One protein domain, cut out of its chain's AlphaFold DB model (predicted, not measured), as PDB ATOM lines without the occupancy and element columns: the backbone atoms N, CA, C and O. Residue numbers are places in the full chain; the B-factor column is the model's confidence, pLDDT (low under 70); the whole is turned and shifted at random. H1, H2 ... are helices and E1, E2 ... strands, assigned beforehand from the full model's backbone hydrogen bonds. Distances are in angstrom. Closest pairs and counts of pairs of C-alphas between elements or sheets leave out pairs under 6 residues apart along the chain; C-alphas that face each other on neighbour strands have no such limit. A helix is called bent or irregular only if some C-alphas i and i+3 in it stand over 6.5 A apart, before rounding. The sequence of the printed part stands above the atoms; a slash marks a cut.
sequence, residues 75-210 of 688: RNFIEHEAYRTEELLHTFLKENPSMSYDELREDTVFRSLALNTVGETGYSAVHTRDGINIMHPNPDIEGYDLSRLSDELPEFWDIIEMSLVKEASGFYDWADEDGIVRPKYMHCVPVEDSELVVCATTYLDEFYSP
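AT A GLANCE: This is residues 75 to 210 of the 688 residues of the protein "HAMP domain-containing protein" of Candidatus Woesearchaeota archaeon (UniProt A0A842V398). A strongly twisted, curled sheet of five strands is the middle layer, with the long helix H1 and the short H2 and H3 over one face and H5 over the other. H4 packs on H5, and H6 lies far out at the last printed residues. The printed part has 136 residues, in the order H1 H2 H3 E1 E2 H4 H5 E3 E4 E5 H6; the sheet runs E2 E1 E5 E4 E3, all antiparallel. The class is mixed, helices and strands, in three layers, with helices on both faces of a sheet. The whole is compact, with a radius of gyration of the C-alphas of 14.3 A and spans of 43 by 33 by 26 A.

HOW THE PARTS SIT: H1, residues 75 to 95, is on the sheet at a height of 8.1 A, over E5, residues 196 to 203, and E4, residues 181 to 190; the closest C-alphas of H1 and E5 are those of Ala 82 and Ala 200, 4.9 A. H2, residues 101 to 106, is on the sheet, its Arg 105 C-alpha 6.4 A from that of Ile 134 in E2, residues 133 to 135. H3, residues 108 to 114, is on the same face as H1, which it touches, with residues 85 to 92 of H1 alone; the closest C-alphas are those of Thr 85 and Ala 114, 6.3 A. E1, residues 122 to 128, forms a hairpin with E2, N 126 and O 135 being 2.9 A apart, and pairs with E5, N 125 and O 199 being 2.8 A apart. H4, residues 146 to 149, is not on the sheet and touches H5, residues 154 to 163, at the C-alphas of Leu 149 and Trp 157, 6.6 A. H5 is on the opposite face from H1; its closest C-alpha pair with E3, residues 168 to 175, is Glu 155 and Tyr 172, 5.1 A. E3, E4 and E5 form a meander, each strand the antiparallel neighbour of the one before, with N 172 and O 184 at 2.9 A and N 187 and O 200 at 2.9 A. H6, residues 205 to 210, only grazes the sheet with residues 205 to 206. Every O i to N i+4 pair is within hydrogen-bond range in H1, H3 and H5; H2 and H6 have 1 of 2, and H4 is too short for such a pair.

IN THESE COORDINATES: H1 begins at C-alpha 75 (-22.943, 51.817, 19.843) and is 30.8 A long. E1 is 20.1 A, E3 21.5 A, E4 28.0 A and E5 23.5 A long; E3 bends by 53 degrees at residue 171. H6 ends at C-alpha 210 (-34.273, 61.642, 15.314) and is irregular, but only just: C-alphas 207 and 210 are 6.54 A apart.

THE WHOLE: The C-alphas farthest apart, of Ser 98 and Pro 210, are 46.3 A apart. The printed part has no cut, and no link is long. Mean pLDDT of the printed part is 87.4; residues 209 to 210 are under 70.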
ATOM      1  N   ARG A  75     -24.026  52.773  19.560       84.88
ATOM      2  CA  ARG A  75     -22.943  51.817  19.843       84.88
ATOM      3  C   ARG A  75     -23.440  50.378  19.764       84.88
ATOM      4  O   ARG A  75     -22.932  49.614  18.951       84.88
ATOM      5  N   ASN A  76     -24.487  50.042  20.519       86.75
ATOM      6  CA  ASN A  76     -25.039  48.683  20.568       86.75
ATOM      7  C   ASN A  76     -25.456  48.158  19.182       86.75
ATOM      8  O   ASN A  76     -25.303  46.973  18.893       86.75
ATOM      9  N   PHE A  77     -25.990  49.025  18.317       86.56
ATOM     10  CA  PHE A  77     -26.359  48.652  16.953       86.56
ATOM     11  C   PHE A  77     -25.135  48.266  16.108       86.56
ATOM     12  O   PHE A  77     -25.155  47.242  15.427       86.56
ATOM     13  N   ILE A  78     -24.063  49.062  16.174       89.19
ATOM     14  CA  ILE A  78     -22.824  48.824  15.420       89.19
ATOM     15  C   ILE A  78     -22.126  47.556  15.922       89.19
ATOM     16  O   ILE A  78     -21.692  46.737  15.113       89.19
ATOM     17  N   GLU A  79     -22.075  47.365  17.242       91.25
ATOM     18  CA  GLU A  79     -21.559  46.144  17.871       91.25
ATOM     19  C   GLU A  79     -22.319  44.906  17.385       91.25
ATOM     20  O   GLU A  79     -21.715  43.935  16.927       91.25
ATOM     21  N   HIS A  80     -23.655  44.955  17.412       91.50
ATOM     22  CA  HIS A  80     -24.495  43.846  16.970       91.50
ATOM     23  C   HIS A  80     -24.240  43.460  15.508       91.50
ATOM     24  O   HIS A  80     -24.163  42.272  15.196       91.50
ATOM     25  N   GLU A  81     -24.084  44.440  14.614       91.12
ATOM     26  CA  GLU A  81     -23.855  44.163  13.194       91.12
ATOM     27  C   GLU A  81     -22.455  43.582  12.933       91.12
ATOM     28  O   GLU A  81     -22.299  42.716  12.066       91.12
ATOM     29  N   ALA A  82     -21.447  43.979  13.719       91.88
ATOM     30  CA  ALA A  82     -20.113  43.387  13.648       91.88
ATOM     31  C   ALA A  82     -20.130  41.910  14.076       91.88
ATOM     32  O   ALA A  82     -19.647  41.059  13.331       91.88
ATOM     33  N   TYR A  83     -20.747  41.592  15.221       93.88
ATOM     34  CA  TYR A  83     -20.885  40.212  15.703       93.88
ATOM     35  C   TYR A  83     -21.701  39.341  14.755       93.88
ATOM     36  O   TYR A  83     -21.350  38.197  14.489       93.88
ATOM     37  N   ARG A  84     -22.792  39.878  14.206       93.25
ATOM     38  CA  ARG A  84     -23.605  39.158  13.227       93.25
ATOM     39  C   ARG A  84     -22.805  38.829  11.969       93.25
ATOM     40  O   ARG A  84     -22.925  37.731  11.432       93.25
ATOM     41  N   THR A  85     -22.010  39.782  11.487       91.62
ATOM     42  CA  THR A  85     -21.140  39.575  10.325       91.62
ATOM     43  C   THR A  85     -20.049  38.551  10.650       91.62
ATOM     44  O   THR A  85     -19.804  37.652   9.850       91.62
ATOM     45  N   GLU A  86     -19.449  38.620  11.840       93.75
ATOM     46  CA  GLU A  86     -18.496  37.626  12.343       93.75
ATOM     47  C   GLU A  86     -19.085  36.208  12.337       93.75
ATOM     48  O   GLU A  86     -18.493  35.322  11.720       93.75
ATOM     49  N   GLU A  87     -20.281  36.006  12.896       92.06
ATOM     50  CA  GLU A  87     -20.937  34.693  12.982       92.06
ATOM     51  C   GLU A  87     -21.192  34.086  11.589       92.06
ATOM     52  O   GLU A  87     -21.000  32.882  11.355       92.06
ATOM     53  N   LEU A  88     -21.592  34.929  10.629       91.81
ATOM     54  CA  LEU A  88     -21.789  34.535   9.234       91.81
ATOM     55  C   LEU A  88     -20.472  34.110   8.574       91.81
ATOM     56  O   LEU A  88     -20.436  33.084   7.886       91.81
ATOM     57  N   LEU A  89     -19.390  34.862   8.791       91.31
ATOM     58  CA  LEU A  89     -18.078  34.538   8.229       91.31
ATOM     59  C   LEU A  89     -17.461  33.305   8.884       91.31
ATOM     60  O   LEU A  89     -16.953  32.440   8.172       91.31
ATOM     61  N   HIS A  90     -17.556  33.168  10.205       91.38
ATOM     62  CA  HIS A  90     -17.104  31.980  10.926       91.38
ATOM     63  C   HIS A  90     -17.805  30.722  10.391       91.38
ATOM     64  O   HIS A  90     -17.152  29.725  10.067       91.38
ATOM     65  N   THR A  91     -19.126  30.782  10.194       90.38
ATOM     66  CA  THR A  91     -19.893  29.673   9.608       90.38
ATOM     67  C   THR A  91     -19.410  29.337   8.194       90.38
ATOM     68  O   THR A  91     -19.177  28.167   7.884       90.38
ATOM     69  N   PHE A  92     -19.198  30.349   7.349       90.12
ATOM     70  CA  PHE A  92     -18.713  30.161   5.981       90.12
ATOM     71  C   PHE A  92     -17.315  29.524   5.929       90.12
ATOM     72  O   PHE A  92     -17.088  28.582   5.165       90.12
ATOM     73  N   LEU A  93     -16.380  29.996   6.756       88.38
ATOM     74  CA  LEU A  93     -15.004  29.489   6.810       88.38
ATOM     75  C   LEU A  93     -14.949  28.048   7.325       88.38
ATOM     76  O   LEU A  93     -14.155  27.242   6.840       88.38
ATOM     77  N   LYS A  94     -15.841  27.686   8.251       87.12
ATOM     78  CA  LYS A  94     -15.963  26.319   8.767       87.12
ATOM     79  C   LYS A  94     -16.435  25.322   7.710       87.12
ATOM     80  O   LYS A  94     -16.003  24.168   7.723       87.12
ATOM     81  N   GLU A  95     -17.302  25.750   6.794       85.75
ATOM     82  CA  GLU A  95     -17.729  24.941   5.647       85.75
ATOM     83  C   GLU A  95     -16.665  24.888   4.534       85.75
ATOM     84  O   GLU A  95     -16.649  23.937   3.750       85.75
ATOM     85  N   ASN A  96     -15.727  25.846   4.512       85.69
ATOM     86  CA  ASN A  96     -14.696  26.000   3.479       85.69
ATOM     87  C   ASN A  96     -13.254  26.102   4.044       85.69
ATOM     88  O   ASN A  96     -12.519  27.026   3.697       85.69
ATOM     89  N   PRO A  97     -12.770  25.135   4.852       77.44
ATOM     90  CA  PRO A  97     -11.532  25.268   5.638       77.44
ATOM     91  C   PRO A  97     -10.225  25.229   4.824       77.44
ATOM     92  O   PRO A  97      -9.139  25.301   5.390       77.44
ATOM     93  N   SER A  98     -10.300  25.017   3.506       73.69
ATOM     94  CA  SER A  98      -9.136  24.869   2.611       73.69
ATOM     95  C   SER A  98      -8.926  26.063   1.679       73.69
ATOM     96  O   SER A  98      -8.029  26.009   0.842       73.69
ATOM     97  N   MET A  99      -9.769  27.093   1.785       80.12
ATOM     98  CA  MET A  99      -9.733  28.271   0.923       80.12
ATOM     99  C   MET A  99      -8.622  29.227   1.381       80.12
ATOM    100  O   MET A  99      -8.515  29.550   2.564       80.12
ATOM    101  N   SER A 100      -7.773  29.659   0.455       80.31
ATOM    102  CA  SER A 100      -6.729  30.661   0.700       80.31
ATOM    103  C   SER A 100      -7.298  32.084   0.727       80.31
ATOM    104  O   SER A 100      -8.388  32.337   0.217       80.31
ATOM    105  N   TYR A 101      -6.551  33.047   1.280       75.94
ATOM    106  CA  TYR A 101      -6.998  34.447   1.303       75.94
ATOM    107  C   TYR A 101      -7.210  35.034  -0.097       75.94
ATOM    108  O   TYR A 101      -8.155  35.790  -0.286       75.94
ATOM    109  N   ASP A 102      -6.402  34.648  -1.088       76.50
ATOM    110  CA  ASP A 102      -6.597  35.090  -2.475       76.50
ATOM    111  C   ASP A 102      -7.892  34.518  -3.081       76.50
ATOM    112  O   ASP A 102      -8.574  35.200  -3.841       76.50
ATOM    113  N   GLU A 103      -8.280  33.295  -2.700       80.94
ATOM    114  CA  GLU A 103      -9.553  32.691  -3.115       80.94
ATOM    115  C   GLU A 103     -10.756  33.329  -2.400       80.94
ATOM    116  O   GLU A 103     -11.794  33.519  -3.029       80.94
ATOM    117  N   LEU A 104     -10.614  33.730  -1.130       84.06
ATOM    118  CA  LEU A 104     -11.666  34.429  -0.376       84.06
ATOM    119  C   LEU A 104     -11.992  35.816  -0.952       84.06
ATOM    120  O   LEU A 104     -13.144  36.240  -0.914       84.06
ATOM    121  N   ARG A 105     -11.002  36.526  -1.508       81.00
ATOM    122  CA  ARG A 105     -11.206  37.850  -2.130       81.00
ATOM    123  C   ARG A 105     -12.048  37.789  -3.399       81.00
ATOM    124  O   ARG A 105     -12.862  38.674  -3.641       81.00
ATOM    125  N   GLU A 106     -11.853  36.739  -4.189       83.25
ATOM    126  CA  GLU A 106     -12.578  36.514  -5.443       83.25
ATOM    127  C   GLU A 106     -13.919  35.781  -5.220       83.25
ATOM    128  O   GLU A 106     -14.734  35.674  -6.142       83.25
ATOM    129  N   ASP A 107     -14.187  35.285  -4.004       89.12
ATOM    130  CA  ASP A 107     -15.421  34.569  -3.684       89.12
ATOM    131  C   ASP A 107     -16.610  35.523  -3.481       89.12
ATOM    132  O   ASP A 107     -16.695  36.330  -2.551       89.12
ATOM    133  N   THR A 108     -17.591  35.394  -4.374       86.62
ATOM    134  CA  THR A 108     -18.790  36.243  -4.371       86.62
ATOM    135  C   THR A 108     -19.696  36.032  -3.155       86.62
ATOM    136  O   THR A 108     -20.399  36.966  -2.761       86.62
ATOM    137  N   VAL A 109     -19.698  34.835  -2.557       88.88
ATOM    138  CA  VAL A 109     -20.525  34.523  -1.385       88.88
ATOM    139  C   VAL A 109     -19.892  35.150  -0.151       88.88
ATOM    140  O   VAL A 109     -20.569  35.903   0.547       88.88
ATOM    141  N   PHE A 110     -18.592  34.946   0.059       90.44
ATOM    142  CA  PHE A 110     -17.822  35.578   1.125       90.44
ATOM    143  C   PHE A 110     -17.943  37.104   1.071       90.44
ATOM    144  O   PHE A 110     -18.272  37.721   2.079       90.44
ATOM    145  N   ARG A 111     -17.814  37.719  -0.115       90.44
ATOM    146  CA  ARG A 111     -18.037  39.166  -0.302       90.44
ATOM    147  C   ARG A 111     -19.419  39.622   0.154       90.44
ATOM    148  O   ARG A 111     -19.525  40.633   0.842       90.44
ATOM    149  N   SER A 112     -20.467  38.884  -0.212       89.00
ATOM    150  CA  SER A 112     -21.845  39.217   0.177       89.00
ATOM    151  C   SER A 112     -22.126  39.050   1.673       89.00
ATOM    152  O   SER A 112     -23.033  39.693   2.186       89.00
ATOM    153  N   LEU A 113     -21.355  38.203   2.365       90.50
ATOM    154  CA  LEU A 113     -21.456  38.003   3.811       90.50
ATOM    155  C   LEU A 113     -20.604  39.013   4.589       90.50
ATOM    156  O   LEU A 113     -21.005  39.430   5.667       90.50
ATOM    157  N   ALA A 114     -19.449  39.398   4.040       89.19
ATOM    158  CA  ALA A 114     -18.471  40.290   4.655       89.19
ATOM    159  C   ALA A 114     -18.836  41.777   4.549       89.19
ATOM    160  O   ALA A 114     -18.436  42.557   5.414       89.19
ATOM    161  N   LEU A 115     -19.555  42.177   3.495       91.25
ATOM    162  CA  LEU A 115     -19.948  43.564   3.234       91.25
ATOM    163  C   LEU A 115     -21.446  43.761   3.492       91.25
ATOM    164  O   LEU A 115     -22.272  43.608   2.592       91.25
ATOM    165  N   ASN A 116     -21.780  44.151   4.716       91.25
ATOM    166  CA  ASN A 116     -23.113  44.549   5.145       91.25
ATOM    167  C   ASN A 116     -23.169  46.067   5.330       91.25
ATOM    168  O   ASN A 116     -22.173  46.709   5.661       91.25
ATOM    169  N   THR A 117     -24.344  46.650   5.117       88.81
ATOM    170  CA  THR A 117     -24.612  48.063   5.412       88.81
ATOM    171  C   THR A 117     -24.875  48.239   6.904       88.81
ATOM    172  O   THR A 117     -25.762  47.580   7.447       88.81
ATOM    173  N   VAL A 118     -24.150  49.152   7.549       87.44
ATOM    174  CA  VAL A 118     -24.305  49.486   8.971       87.44
ATOM    175  C   VAL A 118     -24.938  50.873   9.055       87.44
ATOM    176  O   VAL A 118     -24.282  51.866   8.772       87.44
ATOM    177  N   GLY A 119     -26.215  50.963   9.422       83.69
ATOM    178  CA  GLY A 119     -26.945  52.237   9.372       83.69
ATOM    179  C   GLY A 119     -27.295  52.639   7.936       83.69
ATOM    180  O   GLY A 119     -27.564  51.773   7.101       83.69
ATOM    181  N   GLU A 120     -27.326  53.941   7.647       82.50
ATOM    182  CA  GLU A 120     -27.631  54.461   6.309       82.50
ATOM    183  C   GLU A 120     -26.391  54.542   5.412       82.50
ATOM    184  O   GLU A 120     -26.497  54.249   4.218       82.50
ATOM    185  N   THR A 121     -25.224  54.916   5.954       83.75
ATOM    186  CA  THR A 121     -24.003  55.114   5.144       83.75
ATOM    187  C   THR A 121     -22.780  54.332   5.621       83.75
ATOM    188  O   THR A 121     -21.743  54.329   4.950       83.75
ATOM    189  N   GLY A 122     -22.882  53.635   6.749       88.00
ATOM    190  CA  GLY A 122     -21.829  52.770   7.256       88.00
ATOM    191  C   GLY A 122     -21.773  51.396   6.602       88.00
ATOM    192  O   GLY A 122     -22.625  50.994   5.804       88.00
ATOM    193  N   TYR A 123     -20.740  50.646   6.958       91.75
ATOM    194  CA  TYR A 123     -20.425  49.365   6.347       91.75
ATOM    195  C   TYR A 123     -19.630  48.450   7.275       91.75
ATOM    196  O   TYR A 123     -18.991  48.907   8.225       91.75
ATOM    197  N   SER A 124     -19.629  47.157   6.957       93.88
ATOM    198  CA  SER A 124     -18.640  46.210   7.463       93.88
ATOM    199  C   SER A 124     -17.496  46.006   6.469       93.88
ATOM    200  O   SER A 124     -17.680  46.063   5.252       93.88
ATOM    201  N   ALA A 125     -16.298  45.788   6.994       92.56
ATOM    202  CA  ALA A 125     -15.092  45.460   6.250       92.56
ATOM    203  C   ALA A 125     -14.323  44.363   6.986       92.56
ATOM    204  O   ALA A 125     -14.510  44.159   8.185       92.56
ATOM    205  N   VAL A 126     -13.458  43.652   6.270       92.38
ATOM    206  CA  VAL A 126     -12.716  42.515   6.820       92.38
ATOM    207  C   VAL A 126     -11.240  42.689   6.536       92.38
ATOM    208  O   VAL A 126     -10.858  42.881   5.383       92.38
ATOM    209  N   HIS A 127     -10.405  42.570   7.559       93.12
ATOM    210  CA  HIS A 127      -8.951  42.581   7.428       93.12
ATOM    211  C   HIS A 127      -8.323  41.365   8.111       93.12
ATOM    212  O   HIS A 127      -8.965  40.675   8.900       93.12
ATOM    213  N   THR A 128      -7.065  41.074   7.793       90.56
ATOM    214  CA  THR A 128      -6.297  40.044   8.498       90.56
ATOM    215  C   THR A 128      -5.778  40.562   9.839       90.56
ATOM    216  O   THR A 128      -5.686  41.771  10.063       90.56
ATOM    217  N   ARG A 129      -5.334  39.655  10.713       86.25
ATOM    218  CA  ARG A 129      -4.610  39.983  11.956       86.25
ATOM    219  C   ARG A 129      -3.243  40.643  11.738       86.25
ATOM    220  O   ARG A 129      -2.663  41.135  12.697       86.25
ATOM    221  N   ASP A 130      -2.776  40.719  10.495       86.12
ATOM    222  CA  ASP A 130      -1.599  41.507  10.107       86.12
ATOM    223  C   ASP A 130      -1.975  42.910   9.586       86.12
ATOM    224  O   ASP A 130      -1.114  43.651   9.122       86.12
ATOM    225  N   GLY A 131      -3.260  43.286   9.630       85.12
ATOM    226  CA  GLY A 131      -3.749  44.598   9.193       85.12
ATOM    227  C   GLY A 131      -3.925  44.737   7.680       85.12
ATOM    228  O   GLY A 131      -4.081  45.851   7.180       85.12
ATOM    229  N   ILE A 132      -3.915  43.632   6.927       89.81
ATOM    230  CA  ILE A 132      -4.138  43.657   5.477       89.81
ATOM    231  C   ILE A 132      -5.635  43.618   5.213       89.81
ATOM    232  O   ILE A 132      -6.315  42.660   5.576       89.81
ATOM    233  N   ASN A 133      -6.151  44.637   4.537       89.94
ATOM    234  CA  ASN A 133      -7.556  44.700   4.173       89.94
ATOM    235  C   ASN A 133      -7.884  43.587   3.166       89.94
ATOM    236  O   ASN A 133      -7.237  43.496   2.121       89.94
ATOM    237  N   ILE A 134      -8.855  42.732   3.473       88.88
ATOM    238  CA  ILE A 134      -9.291  41.611   2.633       88.88
ATOM    239  C   ILE A 134     -10.519  42.007   1.824       88.88
ATOM    240  O   ILE A 134     -10.511  41.810   0.610       88.88
ATOM    241  N   MET A 135     -11.519  42.602   2.477       91.06
ATOM    242  CA  MET A 135     -12.799  42.955   1.873       91.06
ATOM    243  C   MET A 135     -13.242  44.345   2.330       91.06
ATOM    244  O   MET A 135     -13.358  44.592   3.530       91.06
ATOM    245  N   HIS A 136     -13.532  45.237   1.383       91.31
ATOM    246  CA  HIS A 136     -13.951  46.604   1.684       91.31
ATOM    247  C   HIS A 136     -14.941  47.132   0.627       91.31
ATOM    248  O   HIS A 136     -14.858  46.732  -0.536       91.31
ATOM    249  N   PRO A 137     -15.879  48.041   0.970       87.38
ATOM    250  CA  PRO A 137     -16.797  48.610  -0.022       87.38
ATOM    251  C   PRO A 137     -16.093  49.367  -1.151       87.38
ATOM    252  O   PRO A 137     -16.560  49.351  -2.287       87.38
ATOM    253  N   ASN A 138     -14.963  50.008  -0.839       87.44
ATOM    254  CA  ASN A 138     -14.032  50.532  -1.837       87.44
ATOM    255  C   ASN A 138     -13.038  49.424  -2.255       87.44
ATOM    256  O   ASN A 138     -12.164  49.096  -1.448       87.44
ATOM    257  N   PRO A 139     -13.134  48.876  -3.482       83.44
ATOM    258  CA  PRO A 139     -12.268  47.792  -3.940       83.44
ATOM    259  C   PRO A 139     -10.809  48.226  -4.155       83.44
ATOM    260  O   PRO A 139      -9.919  47.383  -4.116       83.44
ATOM    261  N   ASP A 140     -10.530  49.524  -4.323       85.88
ATOM    262  CA  ASP A 140      -9.168  50.024  -4.580       85.88
ATOM    263  C   ASP A 140      -8.223  49.841  -3.382       85.88
ATOM    264  O   ASP A 140      -7.000  49.892  -3.533       85.88
ATOM    265  N   ILE A 141      -8.782  49.628  -2.187       85.50
ATOM    266  CA  ILE A 141      -8.019  49.409  -0.954       85.50
ATOM    267  C   ILE A 141      -8.022  47.947  -0.501       85.50
ATOM    268  O   ILE A 141      -7.512  47.626   0.574       85.50
ATOM    269  N   GLU A 142      -8.557  47.035  -1.308       86.56
ATOM    270  CA  GLU A 142      -8.430  45.605  -1.058       86.56
ATOM    271  C   GLU A 142      -6.966  45.185  -1.275       86.56
ATOM    272  O   GLU A 142      -6.404  45.266  -2.362       86.56
ATOM    273  N   GLY A 143      -6.319  44.747  -0.194       82.62
ATOM    274  CA  GLY A 143      -4.925  44.301  -0.168       82.62
ATOM    275  C   GLY A 143      -3.993  45.388   0.331       82.62
ATOM    276  O   GLY A 143      -2.787  45.174   0.434       82.62
ATOM    277  N   TYR A 144      -4.569  46.537   0.670       89.25
ATOM    278  CA  TYR A 144      -3.884  47.622   1.323       89.25
ATOM    279  C   TYR A 144      -3.550  47.257   2.773       89.25
ATOM    280  O   TYR A 144      -4.355  46.664   3.491       89.25
ATOM    281  N   ASP A 145      -2.347  47.633   3.189       89.50
ATOM    282  CA  ASP A 145      -1.858  47.494   4.556       89.50
ATOM    283  C   ASP A 145      -2.313  48.709   5.373       89.50
ATOM    284  O   ASP A 145      -1.826  49.825   5.166       89.50
ATOM    285  N   LEU A 146      -3.271  48.488   6.276       88.19
ATOM    286  CA  LEU A 146      -3.913  49.542   7.062       88.19
ATOM    287  C   LEU A 146      -2.933  50.255   8.008       88.19
ATOM    288  O   LEU A 146      -3.191  51.403   8.361       88.19
ATOM    289  N   SER A 147      -1.777  49.662   8.345       86.94
ATOM    290  CA  SER A 147      -0.762  50.301   9.205       86.94
ATOM    291  C   SER A 147      -0.187  51.588   8.617       86.94
ATOM    292  O   SER A 147       0.294  52.464   9.341       86.94
ATOM    293  N   ARG A 148      -0.290  51.752   7.294       88.06
ATOM    294  CA  ARG A 148       0.137  52.963   6.582       88.06
ATOM    295  C   ARG A 148      -0.768  54.162   6.839       88.06
ATOM    296  O   ARG A 148      -0.347  55.278   6.564       88.06
ATOM    297  N   LEU A 149      -1.973  53.935   7.361       84.62
ATOM    298  CA  LEU A 149      -2.908  54.996   7.730       84.62
ATOM    299  C   LEU A 149      -2.657  55.535   9.147       84.62
ATOM    300  O   LEU A 149      -3.331  56.475   9.545       84.62
ATOM    301  N   SER A 150      -1.681  54.999   9.891       86.56
ATOM    302  CA  SER A 150      -1.375  55.428  11.268       86.56
ATOM    303  C   SER A 150      -1.031  56.917  11.409       86.56
ATOM    304  O   SER A 150      -1.429  57.537  12.393       86.56
ATOM    305  N   ASP A 151      -0.343  57.510  10.425       84.62
ATOM    306  CA  ASP A 151       0.023  58.935  10.443       84.62
ATOM    307  C   ASP A 151      -1.144  59.863  10.045       84.62
ATOM    308  O   ASP A 151      -1.200  61.012  10.486       84.62
ATOM    309  N   GLU A 152      -2.058  59.387   9.191       84.44
ATOM    310  CA  GLU A 152      -3.167  60.184   8.641       84.44
ATOM    311  C   GLU A 152      -4.448  60.066   9.479       84.44
ATOM    312  O   GLU A 152      -5.194  61.037   9.594       84.44
ATOM    313  N   LEU A 153      -4.689  58.899  10.084       87.25
ATOM    314  CA  LEU A 153      -5.866  58.578  10.891       87.25
ATOM    315  C   LEU A 153      -5.444  57.810  12.161       87.25
ATOM    316  O   LEU A 153      -5.649  56.595  12.252       87.25
ATOM    317  N   PRO A 154      -4.844  58.497  13.151       87.69
ATOM    318  CA  PRO A 154      -4.293  57.851  14.341       87.69
ATOM    319  C   PRO A 154      -5.364  57.150  15.187       87.69
ATOM    320  O   PRO A 154      -5.159  56.014  15.594       87.69
ATOM    321  N   GLU A 155      -6.538  57.761  15.387       89.50
ATOM    322  CA  GLU A 155      -7.606  57.148  16.197       89.50
ATOM    323  C   GLU A 155      -8.217  55.912  15.521       89.50
ATOM    324  O   GLU A 155      -8.531  54.924  16.181       89.50
ATOM    325  N   PHE A 156      -8.351  55.938  14.193       91.81
ATOM    326  CA  PHE A 156      -8.767  54.770  13.414       91.81
ATOM    327  C   PHE A 156      -7.744  53.642  13.554       91.81
ATOM    328  O   PHE A 156      -8.110  52.488  13.782       91.81
ATOM    329  N   TRP A 157      -6.456  53.973  13.430       91.81
ATOM    330  CA  TRP A 157      -5.392  52.990  13.548       91.81
ATOM    331  C   TRP A 157      -5.307  52.395  14.951       91.81
ATOM    332  O   TRP A 157      -5.151  51.186  15.052       91.81
ATOM    333  N   ASP A 158      -5.493  53.180  16.015       91.12
ATOM    334  CA  ASP A 158      -5.526  52.664  17.390       91.12
ATOM    335  C   ASP A 158      -6.592  51.560  17.548       91.12
ATOM    336  O   ASP A 158      -6.344  50.523  18.173       91.12
ATOM    337  N   ILE A 159      -7.767  51.734  16.928       92.44
ATOM    338  CA  ILE A 159      -8.841  50.729  16.933       92.44
ATOM    339  C   ILE A 159      -8.413  49.485  16.146       92.44
ATOM    340  O   ILE A 159      -8.533  48.367  16.653       92.44
ATOM    341  N   ILE A 160      -7.883  49.665  14.932       91.88
ATOM    342  CA  ILE A 160      -7.436  48.556  14.079       91.88
ATOM    343  C   ILE A 160      -6.282  47.789  14.734       91.88
ATOM    344  O   ILE A 160      -6.347  46.565  14.797       91.88
ATOM    345  N   GLU A 161      -5.271  48.461  15.281       92.56
ATOM    346  CA  GLU A 161      -4.125  47.847  15.963       92.56
ATOM    347  C   GLU A 161      -4.581  47.001  17.156       92.56
ATOM    348  O   GLU A 161      -4.161  45.850  17.310       92.56
ATOM    349  N   MET A 162      -5.489  47.532  17.981       91.44
ATOM    350  CA  MET A 162      -6.072  46.770  19.084       91.44
ATOM    351  C   MET A 162      -6.872  45.563  18.579       91.44
ATOM    352  O   MET A 162      -6.794  44.491  19.192       91.44
ATOM    353  N   SER A 163      -7.580  45.722  17.453       91.25
ATOM    354  CA  SER A 163      -8.408  44.678  16.842       91.25
ATOM    355  C   SER A 163      -7.612  43.459  16.351       91.25
ATOM    356  O   SER A 163      -8.134  42.345  16.306       91.25
ATOM    357  N   LEU A 164      -6.316  43.634  16.047       89.19
ATOM    358  CA  LEU A 164      -5.430  42.549  15.592       89.19
ATOM    359  C   LEU A 164      -5.256  41.448  16.651       89.19
ATOM    360  O   LEU A 164      -4.987  40.290  16.322       89.19
ATOM    361  N   VAL A 165      -5.394  41.806  17.931       86.00
ATOM    362  CA  VAL A 165      -5.142  40.908  19.069       86.00
ATOM    363  C   VAL A 165      -6.430  40.505  19.782       86.00
ATOM    364  O   VAL A 165      -6.531  39.383  20.283       86.00
ATOM    365  N   LYS A 166      -7.399  41.414  19.872       89.69
ATOM    366  CA  LYS A 166      -8.635  41.243  20.640       89.69
ATOM    367  C   LYS A 166      -9.749  42.075  20.026       89.69
ATOM    368  O   LYS A 166      -9.488  42.918  19.193       89.69
ATOM    369  N   GLU A 167     -10.969  41.895  20.497       93.44
ATOM    370  CA  GLU A 167     -12.054  42.821  20.183       93.44
ATOM    371  C   GLU A 167     -11.699  44.266  20.578       93.44
ATOM    372  O   GLU A 167     -11.116  44.514  21.647       93.44
ATOM    373  N   ALA A 168     -12.021  45.210  19.696       93.81
ATOM    374  CA  ALA A 168     -11.704  46.619  19.867       93.81
ATOM    375  C   ALA A 168     -12.802  47.505  19.288       93.81
ATOM    376  O   ALA A 168     -13.412  47.188  18.270       93.81
ATOM    377  N   SER A 169     -13.024  48.645  19.926       93.19
ATOM    378  CA  SER A 169     -13.957  49.648  19.444       93.19
ATOM    379  C   SER A 169     -13.514  51.041  19.840       93.19
ATOM    380  O   SER A 169     -12.734  51.219  20.780       93.19
ATOM    381  N   GLY A 170     -14.002  52.038  19.115       90.25
ATOM    382  CA  GLY A 170     -13.653  53.419  19.390       90.25
ATOM    383  C   GLY A 170     -14.271  54.398  18.414       90.25
ATOM    384  O   GLY A 170     -14.894  54.023  17.418       90.25
ATOM    385  N   PHE A 171     -14.083  55.670  18.742       90.00
ATOM    386  CA  PHE A 171     -14.453  56.784  17.888       90.00
ATOM    387  C   PHE A 171     -13.235  57.254  17.106       90.00
ATOM    388  O   PHE A 171     -12.128  57.277  17.642       90.00
ATOM    389  N   TYR A 172     -13.457  57.647  15.862       89.94
ATOM    390  CA  TYR A 172     -12.451  58.280  15.024       89.94
ATOM    391  C   TYR A 172     -13.126  59.300  14.117       89.94
ATOM    392  O   TYR A 172     -14.274  59.123  13.700       89.94
ATOM    393  N   ASP A 173     -12.410  60.370  13.810       88.69
ATOM    394  CA  ASP A 173     -12.900  61.391  12.901       88.69
ATOM    395  C   ASP A 173     -12.620  60.985  11.451       88.69
ATOM    396  O   ASP A 173     -11.506  60.605  11.085       88.69
ATOM    397  N   TRP A 174     -13.644  61.064  10.602       87.38
ATOM    398  CA  TRP A 174     -13.541  60.733   9.186       87.38
ATOM    399  C   TRP A 174     -13.895  61.937   8.321       87.38
ATOM    400  O   TRP A 174     -14.979  62.509   8.446       87.38
ATOM    401  N   ALA A 175     -12.983  62.320   7.429       85.38
ATOM    402  CA  ALA A 175     -13.213  63.378   6.453       85.38
ATOM    403  C   ALA A 175     -13.851  62.800   5.182       85.38
ATOM    404  O   ALA A 175     -13.247  61.976   4.494       85.38
ATOM    405  N   ASP A 176     -15.060  63.251   4.856       79.25
ATOM    406  CA  ASP A 176     -15.734  62.870   3.614       79.25
ATOM    407  C   ASP A 176     -15.112  63.529   2.379       79.25
ATOM    408  O   ASP A 176     -14.323  64.469   2.484       79.25
ATOM    409  N   GLU A 177     -15.518  63.081   1.186       76.00
ATOM    410  CA  GLU A 177     -15.075  63.644  -0.102       76.00
ATOM    411  C   GLU A 177     -15.328  65.161  -0.219       76.00
ATOM    412  O   GLU A 177     -14.583  65.869  -0.899       76.00
ATOM    413  N   ASP A 178     -16.327  65.676   0.505       77.19
ATOM    414  CA  ASP A 178     -16.671  67.101   0.586       77.19
ATOM    415  C   ASP A 178     -15.810  67.894   1.599       77.19
ATOM    416  O   ASP A 178     -15.989  69.104   1.768       77.19
ATOM    417  N   GLY A 179     -14.872  67.238   2.289       76.38
ATOM    418  CA  GLY A 179     -13.980  67.833   3.291       76.38
ATOM    419  C   GLY A 179     -14.623  68.073   4.662       76.38
ATOM    420  O   GLY A 179     -14.013  68.717   5.517       76.38
ATOM    421  N   ILE A 180     -15.846  67.580   4.882       82.69
ATOM    422  CA  ILE A 180     -16.531  67.638   6.177       82.69
ATOM    423  C   ILE A 180     -16.024  66.484   7.038       82.69
ATOM    424  O   ILE A 180     -16.134  65.322   6.654       82.69
ATOM    425  N   VAL A 181     -15.477  66.817   8.204       82.88
ATOM    426  CA  VAL A 181     -15.052  65.836   9.204       82.88
ATOM    427  C   VAL A 181     -16.254  65.461  10.061       82.88
ATOM    428  O   VAL A 181     -16.893  66.342  10.641       82.88
ATOM    429  N   ARG A 182     -16.570  64.169  10.125       86.19
ATOM    430  CA  ARG A 182     -17.667  63.623  10.923       86.19
ATOM    431  C   ARG A 182     -17.169  62.462  11.788       86.19
ATOM    432  O   ARG A 182     -16.404  61.634  11.289       86.19
ATOM    433  N   PRO A 183     -17.620  62.361  13.049       87.06
ATOM    434  CA  PRO A 183     -17.210  61.282  13.933       87.06
ATOM    435  C   PRO A 183     -17.876  59.969  13.521       87.06
ATOM    436  O   PRO A 183     -19.100  59.882  13.359       87.06
ATOM    437  N   LYS A 184     -17.064  58.925  13.391       89.19
ATOM    438  CA  LYS A 184     -17.501  57.546  13.199       89.19
ATOM    439  C   LYS A 184     -17.216  56.721  14.437       89.19
ATOM    440  O   LYS A 184     -16.219  56.925  15.123       89.19
ATOM    441  N   TYR A 185     -18.087  55.753  14.691       91.31
ATOM    442  CA  TYR A 185     -17.808  54.682  15.637       91.31
ATOM    443  C   TYR A 185     -17.485  53.411  14.865       91.31
ATOM    444  O   TYR A 185     -18.104  53.119  13.836       91.31
ATOM    445  N   MET A 186     -16.492  52.671  15.338       92.56
ATOM    446  CA  MET A 186     -16.107  51.378  14.792       92.56
ATOM    447  C   MET A 186     -16.090  50.340  15.898       92.56
ATOM    448  O   MET A 186     -15.623  50.610  17.004       92.56
ATOM    449  N   HIS A 187     -16.559  49.145  15.563       95.50
ATOM    450  CA  HIS A 187     -16.421  47.965  16.393       95.50
ATOM    451  C   HIS A 187     -15.859  46.819  15.557       95.50
ATOM    452  O   HIS A 187     -16.403  46.486  14.503       95.50
ATOM    453  N   CYS A 188     -14.758  46.243  16.026       95.06
ATOM    454  CA  CYS A 188     -14.013  45.196  15.353       95.06
ATOM    455  C   CYS A 188     -13.984  43.919  16.190       95.06
ATOM    456  O   CYS A 188     -13.502  43.922  17.325       95.06
ATOM    457  N   VAL A 189     -14.435  42.819  15.592       94.31
ATOM    458  CA  VAL A 189     -14.534  41.496  16.209       94.31
ATOM    459  C   VAL A 189     -13.645  40.514  15.438       94.31
ATOM    460  O   VAL A 189     -13.831  40.332  14.230       94.31
ATOM    461  N   PRO A 190     -12.660  39.872  16.094       92.31
ATOM    462  CA  PRO A 190     -11.907  38.778  15.495       92.31
ATOM    463  C   PRO A 190     -12.824  37.593  15.187       92.31
ATOM    464  O   PRO A 190     -13.567  37.153  16.056       92.31
ATOM    465  N   VAL A 191     -12.722  37.049  13.978       89.44
ATOM    466  CA  VAL A 191     -13.502  35.883  13.559       89.44
ATOM    467  C   VAL A 191     -12.923  34.622  14.197       89.44
ATOM    468  O   VAL A 191     -11.720  34.351  14.063       89.44
ATOM    469  N   GLU A 192     -13.762  33.850  14.890       85.31
ATOM    470  CA  GLU A 192     -13.345  32.627  15.582       85.31
ATOM    471  C   GLU A 192     -12.671  31.627  14.625       85.31
ATOM    472  O   GLU A 192     -13.037  31.486  13.458       85.31
ATOM    473  N   ASP A 193     -11.634  30.950  15.129       82.69
ATOM    474  CA  ASP A 193     -10.835  29.958  14.396       82.69
ATOM    475  C   ASP A 193     -10.228  30.449  13.057       82.69
ATOM    476  O   ASP A 193      -9.858  29.641  12.201       82.69
ATOM    477  N   SER A 194     -10.048  31.769  12.888       85.31
ATOM    478  CA  SER A 194      -9.405  32.370  11.712       85.31
ATOM    479  C   SER A 194      -8.477  33.554  12.049       85.31
ATOM    480  O   SER A 194      -8.472  34.081  13.168       85.31
ATOM    481  N   GLU A 195      -7.684  34.002  11.069       86.69
ATOM    482  CA  GLU A 195      -6.885  35.235  11.182       86.69
ATOM    483  C   GLU A 195      -7.608  36.460  10.607       86.69
ATOM    484  O   GLU A 195      -6.960  37.445  10.263       86.69
ATOM    485  N   LEU A 196      -8.935  36.414  10.482       91.44
ATOM    486  CA  LEU A 196      -9.734  37.533   9.998       91.44
ATOM    487  C   LEU A 196     -10.343  38.317  11.159       91.44
ATOM    488  O   LEU A 196     -10.614  37.778  12.232       91.44
ATOM    489  N   VAL A 197     -10.562  39.602  10.928       93.38
ATOM    490  CA  VAL A 197     -11.228  40.532  11.834       93.38
ATOM    491  C   VAL A 197     -12.268  41.284  11.024       93.38
ATOM    492  O   VAL A 197     -11.973  41.798   9.943       93.38
ATOM    493  N   VAL A 198     -13.492  41.320  11.536       94.88
ATOM    494  CA  VAL A 198     -14.608  42.064  10.959       94.88
ATOM    495  C   VAL A 198     -14.731  43.379  11.695       94.88
ATOM    496  O   VAL A 198     -14.903  43.372  12.905       94.88
ATOM    497  N   CYS A 199     -14.732  44.490  10.974       95.06
ATOM    498  CA  CYS A 199     -15.004  45.808  11.525       95.06
ATOM    499  C   CYS A 199     -16.297  46.360  10.937       95.06
ATOM    500  O   CYS A 199     -16.396  46.513   9.724       95.06
ATOM    501  N   ALA A 200     -17.265  46.690  11.786       94.62
ATOM    502  CA  ALA A 200     -18.453  47.455  11.425       94.62
ATOM    503  C   ALA A 200     -18.254  48.918  11.824       94.62
ATOM    504  O   ALA A 200     -17.777  49.206  12.923       94.62
ATOM    505  N   THR A 201     -18.614  49.856  10.951       92.50
ATOM    506  CA  THR A 201     -18.485  51.285  11.247       92.50
ATOM    507  C   THR A 201     -19.550  52.125  10.557       92.50
ATOM    508  O   THR A 201     -19.929  51.841   9.425       92.50
ATOM    509  N   THR A 202     -20.021  53.179  11.227       91.25
ATOM    510  CA  THR A 202     -20.925  54.194  10.659       91.25
ATOM    511  C   THR A 202     -20.752  55.542  11.369       91.25
ATOM    512  O   THR A 202     -20.057  55.618  12.388       91.25
ATOM    513  N   TYR A 203     -21.346  56.610  10.828       88.00
ATOM    514  CA  TYR A 203     -21.344  57.929  11.466       88.00
ATOM    515  C   TYR A 203     -22.336  57.987  12.625       88.00
ATOM    516  O   TYR A 203     -23.438  57.441  12.558       88.00
ATOM    517  N   LEU A 204     -21.949  58.678  13.694       78.56
ATOM    518  CA  LEU A 204     -22.773  58.798  14.899       78.56
ATOM    519  C   LEU A 204     -23.968  59.751  14.690       78.56
ATOM    520  O   LEU A 204     -25.022  59.583  15.302       78.56
ATOM    521  N   ASP A 205     -23.833  60.717  13.778       77.00
ATOM    522  CA  ASP A 205     -24.869  61.698  13.426       77.00
ATOM    523  C   ASP A 205     -26.089  61.118  12.704       77.00
ATOM    524  O   ASP A 205     -27.183  61.678  12.829       77.00
ATOM    525  N   GLU A 206     -25.957  59.944  12.080       76.25
ATOM    526  CA  GLU A 206     -27.084  59.178  11.530       76.25
ATOM    527  C   GLU A 206     -28.142  58.858  12.594       76.25
ATOM    528  O   GLU A 206     -29.338  58.811  12.303       76.25
ATOM    529  N   PHE A 207     -27.723  58.700  13.849       74.44
ATOM    530  CA  PHE A 207     -28.611  58.382  14.963       74.44
ATOM    531  C   PHE A 207     -29.048  59.624  15.753       74.44
ATOM    532  O   PHE A 207     -30.058  59.570  16.460       74.44
ATOM    533  N   TYR A 208     -28.366  60.765  15.589       70.50
ATOM    534  CA  TYR A 208     -28.731  62.032  16.238       70.50
ATOM    535  C   TYR A 208     -29.888  62.763  15.542       70.50
ATOM    536  O   TYR A 208     -30.609  63.507  16.203       70.50
ATOM    537  N   SER A 209     -30.144  62.542  14.246       66.88
ATOM    538  CA  SER A 209     -31.222  63.253  13.529       66.88
ATOM    539  C   SER A 209     -32.625  63.059  14.154       66.88
ATOM    540  O   SER A 209     -33.328  64.056  14.381       66.88
ATOM    541  N   PRO A 210     -33.048  61.834  14.539       67.38
ATOM    542  CA  PRO A 210     -34.273  61.642  15.314       67.38
ATOM    543  C   PRO A 210     -34.240  62.337  16.685       67.38
ATOM    544  O   PRO A 210     -35.250  62.918  17.090       67.38
TER     545      PRO A 210